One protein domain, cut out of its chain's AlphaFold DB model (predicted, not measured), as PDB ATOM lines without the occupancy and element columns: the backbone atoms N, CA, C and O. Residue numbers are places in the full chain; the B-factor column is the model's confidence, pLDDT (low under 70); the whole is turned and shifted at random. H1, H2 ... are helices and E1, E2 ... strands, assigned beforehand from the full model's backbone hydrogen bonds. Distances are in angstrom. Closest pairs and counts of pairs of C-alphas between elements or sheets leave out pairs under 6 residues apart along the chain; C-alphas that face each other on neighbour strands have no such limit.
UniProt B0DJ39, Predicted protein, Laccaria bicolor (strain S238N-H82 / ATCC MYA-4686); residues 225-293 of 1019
ATOM      1  N   ALA A 225      -9.772  -4.426  36.731       77.81
ATOM      2  CA  ALA A 225     -11.039  -4.102  36.070       77.81
ATOM      3  C   ALA A 225     -11.899  -5.353  35.833       77.81
ATOM      4  O   ALA A 225     -11.391  -6.478  35.805       77.81
ATOM      5  N   GLY A 226     -13.196  -5.143  35.599       80.62
ATOM      6  CA  GLY A 226     -14.080  -6.159  35.036       80.62
ATOM      7  C   GLY A 226     -13.725  -6.409  33.569       80.62
ATOM      8  O   GLY A 226     -13.693  -5.471  32.764       80.62
ATOM      9  N   ARG A 227     -13.431  -7.663  33.218       83.62
ATOM     10  CA  ARG A 227     -13.087  -8.085  31.853       83.62
ATOM     11  C   ARG A 227     -13.818  -9.372  31.475       83.62
ATOM     12  O   ARG A 227     -14.085 -10.218  32.326       83.62
ATOM     13  N   PHE A 228     -14.097  -9.532  30.187       83.38
ATOM     14  CA  PHE A 228     -14.535 -10.794  29.598       83.38
ATOM     15  C   PHE A 228     -13.367 -11.435  28.836       83.38
ATOM     16  O   PHE A 228     -12.700 -10.722  28.080       83.38
ATOM     17  N   PRO A 229     -13.111 -12.746  28.988       84.25
ATOM     18  CA  PRO A 229     -12.203 -13.457  28.096       84.25
ATOM     19  C   PRO A 229     -12.839 -13.581  26.704       84.25
ATOM     20  O   PRO A 229     -14.066 -13.660  26.579       84.25
ATOM     21  N   CYS A 230     -12.023 -13.619  25.654       84.25
ATOM     22  CA  CYS A 230     -12.512 -13.949  24.320       84.25
ATOM     23  C   CYS A 230     -13.000 -15.415  24.266       84.25
ATOM     24  O   CYS A 230     -12.294 -16.300  24.751       84.25
ATOM     25  N   PRO A 231     -14.186 -15.710  23.695       82.31
ATOM     26  CA  PRO A 231     -14.695 -17.080  23.585       82.31
ATOM     27  C   PRO A 231     -14.093 -17.867  22.408       82.31
ATOM     28  O   PRO A 231     -14.327 -19.069  22.296       82.31
ATOM     29  N   VAL A 232     -13.344 -17.206  21.518       83.06
ATOM     30  CA  VAL A 232     -12.739 -17.833  20.336       83.06
ATOM     31  C   VAL A 232     -11.553 -18.697  20.761       83.06
ATOM     32  O   VAL A 232     -10.606 -18.215  21.384       83.06
ATOM     33  N   SER A 233     -11.580 -19.981  20.398       73.12
ATOM     34  CA  SER A 233     -10.487 -20.920  20.665       73.12
ATOM     35  C   SER A 233      -9.152 -20.388  20.133       73.12
ATOM     36  O   SER A 233      -9.064 -20.005  18.968       73.12
ATOM     37  N   ASN A 234      -8.118 -20.420  20.976       72.44
ATOM     38  CA  ASN A 234      -6.773 -19.862  20.756       72.44
ATOM     39  C   ASN A 234      -6.654 -18.324  20.834       72.44
ATOM     40  O   ASN A 234      -5.547 -17.808  20.681       72.44
ATOM     41  N   CYS A 235      -7.721 -17.576  21.141       77.75
ATOM     42  CA  CYS A 235      -7.603 -16.154  21.462       77.75
ATOM     43  C   CYS A 235      -7.389 -15.932  22.971       77.75
ATOM     44  O   CYS A 235      -8.260 -16.230  23.782       77.75
ATOM     45  N   GLY A 236      -6.233 -15.377  23.348       72.50
ATOM     46  CA  GLY A 236      -5.896 -15.051  24.742       72.50
ATOM     47  C   GLY A 236      -6.357 -13.668  25.228       72.50
ATOM     48  O   GLY A 236      -6.040 -13.294  26.358       72.50
ATOM     49  N   ASP A 237      -7.051 -12.888  24.393       80.62
ATOM     50  CA  ASP A 237      -7.393 -11.495  24.699       80.62
ATOM     51  C   ASP A 237      -8.534 -11.354  25.720       80.62
ATOM     52  O   ASP A 237      -9.490 -12.134  25.762       80.62
ATOM     53  N   TRP A 238      -8.451 -10.284  26.516       83.75
ATOM     54  CA  TRP A 238      -9.436  -9.916  27.533       83.75
ATOM     55  C   TRP A 238     -10.039  -8.539  27.241       83.75
ATOM     56  O   TRP A 238      -9.369  -7.509  27.364       83.75
ATOM     57  N   ALA A 239     -11.327  -8.505  26.906       81.50
ATOM     58  CA  ALA A 239     -12.059  -7.274  26.635       81.50
ATOM     59  C   ALA A 239     -12.517  -6.604  27.942       81.50
ATOM     60  O   ALA A 239     -13.228  -7.205  28.747       81.50
ATOM     61  N   THR A 240     -12.134  -5.344  28.156       78.81
ATOM     62  CA  THR A 240     -12.597  -4.530  29.293       78.81
ATOM     63  C   THR A 240     -14.052  -4.107  29.140       78.81
ATOM     64  O   THR A 240     -14.453  -3.660  28.064       78.81
ATOM     65  N   VAL A 241     -14.815  -4.158  30.237       74.31
ATOM     66  CA  VAL A 241     -16.139  -3.523  30.325       74.31
ATOM     67  C   VAL A 241     -16.023  -2.029  30.006       74.31
ATOM     68  O   VAL A 241     -15.101  -1.359  30.473       74.31
ATOM     69  N   SER A 242     -16.965  -1.511  29.218       64.06
ATOM     70  CA  SER A 242     -17.095  -0.081  28.931       64.06
ATOM     71  C   SER A 242     -18.228   0.515  29.763       64.06
ATOM     72  O   SER A 242     -19.369   0.086  29.628       64.06
ATOM     73  N   TYR A 243     -17.929   1.530  30.572       56.97
ATOM     74  CA  TYR A 243     -18.909   2.265  31.388       56.97
ATOM     75  C   TYR A 243     -19.454   3.516  30.665       56.97
ATOM     76  O   TYR A 243     -19.708   4.549  31.276       56.97
ATOM     77  N   GLY A 244     -19.568   3.450  29.334       49.31
ATOM     78  CA  GLY A 244     -20.075   4.545  28.499       49.31
ATOM     79  C   GLY A 244     -21.607   4.614  28.434       49.31
ATOM     80  O   GLY A 244     -22.301   3.657  28.773       49.31
ATOM     81  N   LYS A 245     -22.134   5.731  27.905       40.22
ATOM     82  CA  LYS A 245     -23.580   6.041  27.796       40.22
ATOM     83  C   LYS A 245     -24.452   4.963  27.119       40.22
ATOM     84  O   LYS A 245     -25.668   5.018  27.242       40.22
ATOM     85  N   THR A 246     -23.867   4.007  26.398       41.84
ATOM     86  CA  THR A 246     -24.577   2.966  25.633       41.84
ATOM     87  C   THR A 246     -24.850   1.663  26.399       41.84
ATOM     88  O   THR A 246     -25.425   0.752  25.810       41.84
ATOM     89  N   MET A 247     -24.460   1.548  27.678       43.16
ATOM     90  CA  MET A 247     -24.829   0.475  28.637       43.16
ATOM     91  C   MET A 247     -24.564  -0.997  28.240       43.16
ATOM     92  O   MET A 247     -24.808  -1.911  29.026       43.16
ATOM     93  N   SER A 248     -24.019  -1.274  27.055       57.66
ATOM     94  CA  SER A 248     -23.707  -2.635  26.612       57.66
ATOM     95  C   SER A 248     -22.356  -3.098  27.163       57.66
ATOM     96  O   SER A 248     -21.302  -2.843  26.572       57.66
ATOM     97  N   TYR A 249     -22.393  -3.836  28.279       61.09
ATOM     98  CA  TYR A 249     -21.221  -4.448  28.926       61.09
ATOM     99  C   TYR A 249     -20.314  -5.215  27.947       61.09
ATOM    100  O   TYR A 249     -19.090  -5.188  28.080       61.09
ATOM    101  N   HIS A 250     -20.904  -5.860  26.934       68.88
ATOM    102  CA  HIS A 250     -20.191  -6.650  25.930       68.88
ATOM    103  C   HIS A 250     -19.720  -5.856  24.696       68.88
ATOM    104  O   HIS A 250     -19.123  -6.460  23.807       68.88
ATOM    105  N   HIS A 251     -19.940  -4.538  24.595       78.38
ATOM    106  CA  HIS A 251     -19.618  -3.768  23.379       78.38
ATOM    107  C   HIS A 251     -18.157  -3.938  22.920       78.38
ATOM    108  O   HIS A 251     -17.907  -4.237  21.753       78.38
ATOM    109  N   GLN A 252     -17.193  -3.831  23.843       78.12
ATOM    110  CA  GLN A 252     -15.767  -4.009  23.526       78.12
ATOM    111  C   GLN A 252     -15.417  -5.462  23.165       78.12
ATOM    112  O   GLN A 252     -14.564  -5.687  22.310       78.12
ATOM    113  N   LEU A 253     -16.099  -6.447  23.763       80.88
ATOM    114  CA  LEU A 253     -15.935  -7.859  23.410       80.88
ATOM    115  C   LEU A 253     -16.461  -8.129  21.995       80.88
ATOM    116  O   LEU A 253     -15.760  -8.728  21.189       80.88
ATOM    117  N   SER A 254     -17.654  -7.626  21.662       82.31
ATOM    118  CA  SER A 254     -18.227  -7.756  20.321       82.31
ATOM    119  C   SER A 254     -17.369  -7.047  19.269       82.31
ATOM    120  O   SER A 254     -17.131  -7.619  18.210       82.31
ATOM    121  N   LYS A 255     -16.845  -5.847  19.571       84.25
ATOM    122  CA  LYS A 255     -15.901  -5.137  18.691       84.25
ATOM    123  C   LYS A 255     -14.617  -5.946  18.490       84.25
ATOM    124  O   LYS A 255     -14.167  -6.069  17.355       84.25
ATOM    125  N   HIS A 256     -14.049  -6.532  19.546       84.25
ATOM    126  CA  HIS A 256     -12.882  -7.413  19.433       84.25
ATOM    127  C   HIS A 256     -13.173  -8.637  18.548       84.25
ATOM    128  O   HIS A 256     -12.441  -8.861  17.589       84.25
ATOM    129  N   ILE A 257     -14.253  -9.388  18.808       85.25
ATOM    130  CA  ILE A 257     -14.577 -10.605  18.038       85.25
ATOM    131  C   ILE A 257     -14.800 -10.269  16.555       85.25
ATOM    132  O   ILE A 257     -14.232 -10.926  15.684       85.25
ATOM    133  N   GLN A 258     -15.528  -9.190  16.264       85.44
ATOM    134  CA  GLN A 258     -15.796  -8.758  14.893       85.44
ATOM    135  C   GLN A 258     -14.533  -8.270  14.161       85.44
ATOM    136  O   GLN A 258     -14.369  -8.555  12.979       85.44
ATOM    137  N   THR A 259     -13.620  -7.566  14.843       85.38
ATOM    138  CA  THR A 259     -12.409  -6.986  14.215       85.38
ATOM    139  C   THR A 259     -11.188  -7.904  14.191       85.38
ATOM    140  O   THR A 259     -10.287  -7.671  13.389       85.38
ATOM    141  N   LYS A 260     -11.117  -8.926  15.056       85.94
ATOM    142  CA  LYS A 260      -9.991  -9.879  15.103       85.94
ATOM    143  C   LYS A 260     -10.324 -11.272  14.583       85.94
ATOM    144  O   LYS A 260      -9.426 -11.914  14.049       85.94
ATOM    145  N   HIS A 261     -11.582 -11.706  14.683       86.44
ATOM    146  CA  HIS A 261     -12.008 -13.065  14.308       86.44
ATOM    147  C   HIS A 261     -13.087 -13.086  13.216       86.44
ATOM    148  O   HIS A 261     -13.468 -14.160  12.763       86.44
ATOM    149  N   GLY A 262     -13.588 -11.920  12.780       83.19
ATOM    150  CA  GLY A 262     -14.604 -11.799  11.723       83.19
ATOM    151  C   GLY A 262     -15.994 -12.335  12.099       83.19
ATOM    152  O   GLY A 262     -16.848 -12.478  11.229       83.19
ATOM    153  N   GLN A 263     -16.216 -12.645  13.378       86.31
ATOM    154  CA  GLN A 263     -17.390 -13.363  13.889       86.31
ATOM    155  C   GLN A 263     -18.315 -12.452  14.709       86.31
ATOM    156  O   GLN A 263     -17.948 -11.341  15.105       86.31
ATOM    157  N   SER A 264     -19.525 -12.927  14.999       84.56
ATOM    158  CA  SER A 264     -20.449 -12.278  15.924       84.56
ATOM    159  C   SER A 264     -20.276 -12.813  17.343       84.56
ATOM    160  O   SER A 264     -20.057 -14.000  17.565       84.56
ATOM    161  N   ILE A 265     -20.512 -11.967  18.349       79.50
ATOM    162  CA  ILE A 265     -20.693 -12.445  19.729       79.50
ATOM    163  C   ILE A 265     -21.900 -13.402  19.860       79.50
ATOM    164  O   ILE A 265     -21.933 -14.231  20.766       79.50
ATOM    165  N   ARG A 266     -22.873 -13.326  18.936       80.94
ATOM    166  CA  ARG A 266     -24.037 -14.230  18.884       80.94
ATOM    167  C   ARG A 266     -23.666 -15.679  18.569       80.94
ATOM    168  O   ARG A 266     -24.414 -16.573  18.949       80.94
ATOM    169  N   ASP A 267     -22.510 -15.902  17.949       80.94
ATOM    170  CA  ASP A 267     -22.023 -17.232  17.571       80.94
ATOM    171  C   ASP A 267     -21.496 -18.012  18.798       80.94
ATOM    172  O   ASP A 267     -21.239 -19.213  18.727       80.94
ATOM    173  N   PHE A 268     -21.387 -17.340  19.956       80.50
ATOM    174  CA  PHE A 268     -20.847 -17.869  21.210       80.50
ATOM    175  C   PHE A 268     -21.874 -17.803  22.361       80.50
ATOM    176  O   PHE A 268     -21.702 -17.030  23.308       80.50
ATOM    177  N   PRO A 269     -22.925 -18.649  22.360       63.28
ATOM    178  CA  PRO A 269     -23.970 -18.644  23.396       63.28
ATOM    179  C   PRO A 269     -23.476 -19.010  24.811       63.28
ATOM    180  O   PRO A 269     -24.225 -18.872  25.775       63.28
ATOM    181  N   GLY A 270     -22.226 -19.470  24.951       62.03
ATOM    182  CA  GLY A 270     -21.575 -19.782  26.230       62.03
ATOM    183  C   GLY A 270     -20.803 -18.627  26.888       62.03
ATOM    184  O   GLY A 270     -20.155 -18.857  27.908       62.03
ATOM    185  N   VAL A 271     -20.821 -17.405  26.334       67.88
ATOM    186  CA  VAL A 271     -20.162 -16.239  26.961       67.88
ATOM    187  C   VAL A 271     -20.767 -15.964  28.345       67.88
ATOM    188  O   VAL A 271     -21.984 -15.903  28.514       67.88
ATOM    189  N   ALA A 272     -19.905 -15.775  29.349       61.50
ATOM    190  CA  ALA A 272     -20.329 -15.483  30.715       61.50
ATOM    191  C   ALA A 272     -21.152 -14.183  30.778       61.50
ATOM    192  O   ALA A 272     -20.718 -13.146  30.278       61.50
ATOM    193  N   LYS A 273     -22.321 -14.229  31.434       63.78
ATOM    194  CA  LYS A 273     -23.235 -13.077  31.570       63.78
ATOM    195  C   LYS A 273     -22.679 -11.944  32.442       63.78
ATOM    196  O   LYS A 273     -23.133 -10.812  32.327       63.78
ATOM    197  N   SER A 274     -21.723 -12.245  33.319       66.88
ATOM    198  CA  SER A 274     -21.075 -11.289  34.218       66.88
ATOM    199  C   SER A 274     -19.573 -11.179  33.918       66.88
ATOM    200  O   SER A 274     -18.935 -12.186  33.593       66.88
ATOM    201  N   PRO A 275     -18.984  -9.971  34.007       76.56
ATOM    202  CA  PRO A 275     -17.549  -9.783  33.825       76.56
ATOM    203  C   PRO A 275     -16.771 -10.366  35.010       76.56
ATOM    204  O   PRO A 275     -17.236 -10.345  36.149       76.56
ATOM    205  N   LEU A 276     -15.549 -10.835  34.757       82.75
ATOM    206  CA  LEU A 276     -14.645 -11.311  35.802       82.75
ATOM    207  C   LEU A 276     -13.736 -10.174  36.275       82.75
ATOM    208  O   LEU A 276     -13.141  -9.464  35.458       82.75
ATOM    209  N   TRP A 277     -13.573 -10.030  37.591       83.94
ATOM    210  CA  TRP A 277     -12.539  -9.161  38.148       83.94
ATOM    211  C   TRP A 277     -11.157  -9.738  37.835       83.94
ATOM    212  O   TRP A 277     -10.851 -10.898  38.116       83.94
ATOM    213  N   THR A 278     -10.325  -8.918  37.200       84.38
ATOM    214  CA  THR A 278      -8.995  -9.304  36.721       84.38
ATOM    215  C   THR A 278      -7.998  -8.185  36.976       84.38
ATOM    216  O   THR A 278      -8.361  -7.011  36.897       84.38
ATOM    217  N   GLN A 279      -6.738  -8.535  37.224       86.31
ATOM    218  CA  GLN A 279      -5.635  -7.598  37.397       86.31
ATOM    219  C   GLN A 279      -4.595  -7.748  36.280       86.31
ATOM    220  O   GLN A 279      -4.120  -8.847  36.007       86.31
ATOM    221  N   MET A 280      -4.230  -6.635  35.639       86.12
ATOM    222  CA  MET A 280      -3.172  -6.580  34.628       86.12
ATOM    223  C   MET A 280      -1.839  -6.151  35.241       86.12
ATOM    224  O   MET A 280      -1.767  -5.070  35.835       86.12
ATOM    225  N   LEU A 281      -0.792  -6.945  35.009       86.19
ATOM    226  CA  LEU A 281       0.610  -6.637  35.319       86.19
ATOM    227  C   LEU A 281       1.395  -6.493  34.006       86.19
ATOM    228  O   LEU A 281       1.270  -7.336  33.118       86.19
ATOM    229  N   MET A 282       2.212  -5.446  33.862       83.81
ATOM    230  CA  MET A 282       3.112  -5.305  32.711       83.81
ATOM    231  C   MET A 282       4.349  -6.195  32.892       83.81
ATOM    232  O   MET A 282       4.937  -6.207  33.971       83.81
ATOM    233  N   LEU A 283       4.788  -6.895  31.846       82.62
ATOM    234  CA  LEU A 283       6.049  -7.656  31.861       82.62
ATOM    235  C   LEU A 283       7.117  -6.945  31.017       82.62
ATOM    236  O   LEU A 283       8.184  -6.566  31.502       82.62
ATOM    237  N   ARG A 284       6.774  -6.677  29.755       75.94
ATOM    238  CA  ARG A 284       7.561  -5.901  28.785       75.94
ATOM    239  C   ARG A 284       6.710  -4.734  28.261       75.94
ATOM    240  O   ARG A 284       5.488  -4.777  28.409       75.94
ATOM    241  N   PRO A 285       7.295  -3.682  27.660       71.19
ATOM    242  CA  PRO A 285       6.517  -2.609  27.036       71.19
ATOM    243  C   PRO A 285       5.445  -3.169  26.089       71.19
ATOM    244  O   PRO A 285       5.731  -4.053  25.288       71.19
ATOM    245  N   LYS A 286       4.202  -2.683  26.220       70.19
ATOM    246  CA  LYS A 286       2.990  -3.175  25.524       70.19
ATOM    247  C   LYS A 286       2.574  -4.643  25.816       70.19
ATOM    248  O   LYS A 286       1.483  -5.023  25.399       70.19
ATOM    249  N   VAL A 287       3.345  -5.436  26.573       78.12
ATOM    250  CA  VAL A 287       3.047  -6.845  26.918       78.12
ATOM    251  C   VAL A 287       2.585  -6.971  28.373       78.12
ATOM    252  O   VAL A 287       3.318  -6.633  29.307       78.12
ATOM    253  N   TYR A 288       1.384  -7.515  28.566       83.00
ATOM    254  CA  TYR A 288       0.735  -7.644  29.871       83.00
ATOM    255  C   TYR A 288       0.300  -9.083  30.138       83.00
ATOM    256  O   TYR A 288      -0.187  -9.756  29.235       83.00
ATOM    257  N   HIS A 289       0.393  -9.508  31.398       85.31
ATOM    258  CA  HIS A 289      -0.279 -10.710  31.892       85.31
ATOM    259  C   HIS A 289      -1.584 -10.322  32.592       85.31
ATOM    260  O   HIS A 289      -1.648  -9.273  33.243       85.31
ATOM    261  N   VAL A 290      -2.620 -11.153  32.462       86.25
ATOM    262  CA  VAL A 290      -3.949 -10.917  33.049       86.25
ATOM    263  C   VAL A 290      -4.242 -12.004  34.079       86.25
ATOM    264  O   VAL A 290      -4.502 -13.150  33.726       86.25
ATOM    265  N   PHE A 291      -4.216 -11.636  35.356       88.12
ATOM    266  CA  PHE A 291      -4.582 -12.522  36.457       88.12
ATOM    267  C   PHE A 291      -6.078 -12.409  36.757       88.12
ATOM    268  O   PHE A 291      -6.602 -11.304  36.894       88.12
ATOM    269  N   ARG A 292      -6.770 -13.535  36.930       86.06
ATOM    270  CA  ARG A 292      -8.113 -13.575  37.523       86.06
ATOM    271  C   ARG A 292      -8.028 -13.401  39.044       86.06
ATOM    272  O   ARG A 292      -7.225 -14.068  39.693       86.06
ATOM    273  N   LEU A 293      -8.863 -12.522  39.598       84.44
ATOM    274  CA  LEU A 293      -9.019 -12.344  41.046       84.44
ATOM    275  C   LEU A 293     -10.022 -13.370  41.624       84.44
ATOM    276  O   LEU A 293     -10.788 -13.964  40.851       84.44
TER     277      LEU A 293
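Overview. This is residues 225 to 293 of the 1019 residues of the protein "Predicted protein" of Laccaria bicolor (strain S238N-H82 / ATCC MYA-4686) (UniProt B0DJ39). A small, strongly twisted sheet of four strands is curled like part of a barrel, and one helix, H1, packs over its E2 end. At the other end the hairpin of E3 and E4 reaches away from the helix, while the loop of residues 243 to 248, between E2 and H1, sticks out free. The printed part has 69 residues with one named helix and four named strands, in the order E1, E2, H1, E3, E4; the sheet's order is E2, E1, E3, E4, all antiparallel. The class is mixed, helices and strands, with under half of the residues in named elements. The whole is compact, with a radius of gyration of the C-alphas of 12.3 A, and spans 33 by 27 by 20 A.

Along the chain. E1, residues 225 to 229, begins with C-alpha 225 at (-11.039, -4.102, 36.070) and is 12.3 A long. E2 is residues 238 to 240. H1, residues 251 to 260, runs 14.1 A from C-alpha 251 at (-19.618, -3.768, 23.379). E3, residues 276 to 284, is the longest strand, 23.9 A. E4, residues 287 to 292, is 16.8 A long and ends with C-alpha 292 at (-8.113, -13.575, 37.523).

Arrangement. E1 and E2 form a hairpin, with N 228 and O 239 within hydrogen-bond range at 2.9 A. E1 is staggered: residues 227 to 229 pair with E2, and residues 225 to 227 pair with E3. Between E1 and E3, N 225 and O 278 are 2.9 A apart, within hydrogen-bond range. E3 and E4 form a hairpin, at 151 degrees between their directions, with N 281 and O 289 at 3.0 A, within hydrogen-bond range. E2 and E4 are the edge strands, and E1 and E4 are apart. H1 is on the sheet, over E2, with the C-alphas of Ala 239 and Leu 253 closest, at 5.1 A. Its height over the sheet is 8.5 A, on a local plane fitted to just 6 C-alphas of the sheet. It runs slantwise to the strands, at 35 degrees to E2 on the local plane. With H1 on one face of the sheet, there are two layers. E2, H1 and E3 make a split strand-helix-strand unit, two strands of one sheet with a helix between them along the chain and E1 between them in the sheet, and its crossover is left-handed. In H1 every O i to N i+4 pair is within hydrogen-bond range.

Size, cuts and confidence. The two C-alphas farthest apart, those of Pro 269 and Pro 285, are 34.6 A apart. The printed part has no cut. The link from H1 to E3, residues 261 to 275, is long, and the link from E3 to E4 is tight. The mean pLDDT of the printed part is 76.5, and residues 242 to 250 and 269 to 274 are under 70.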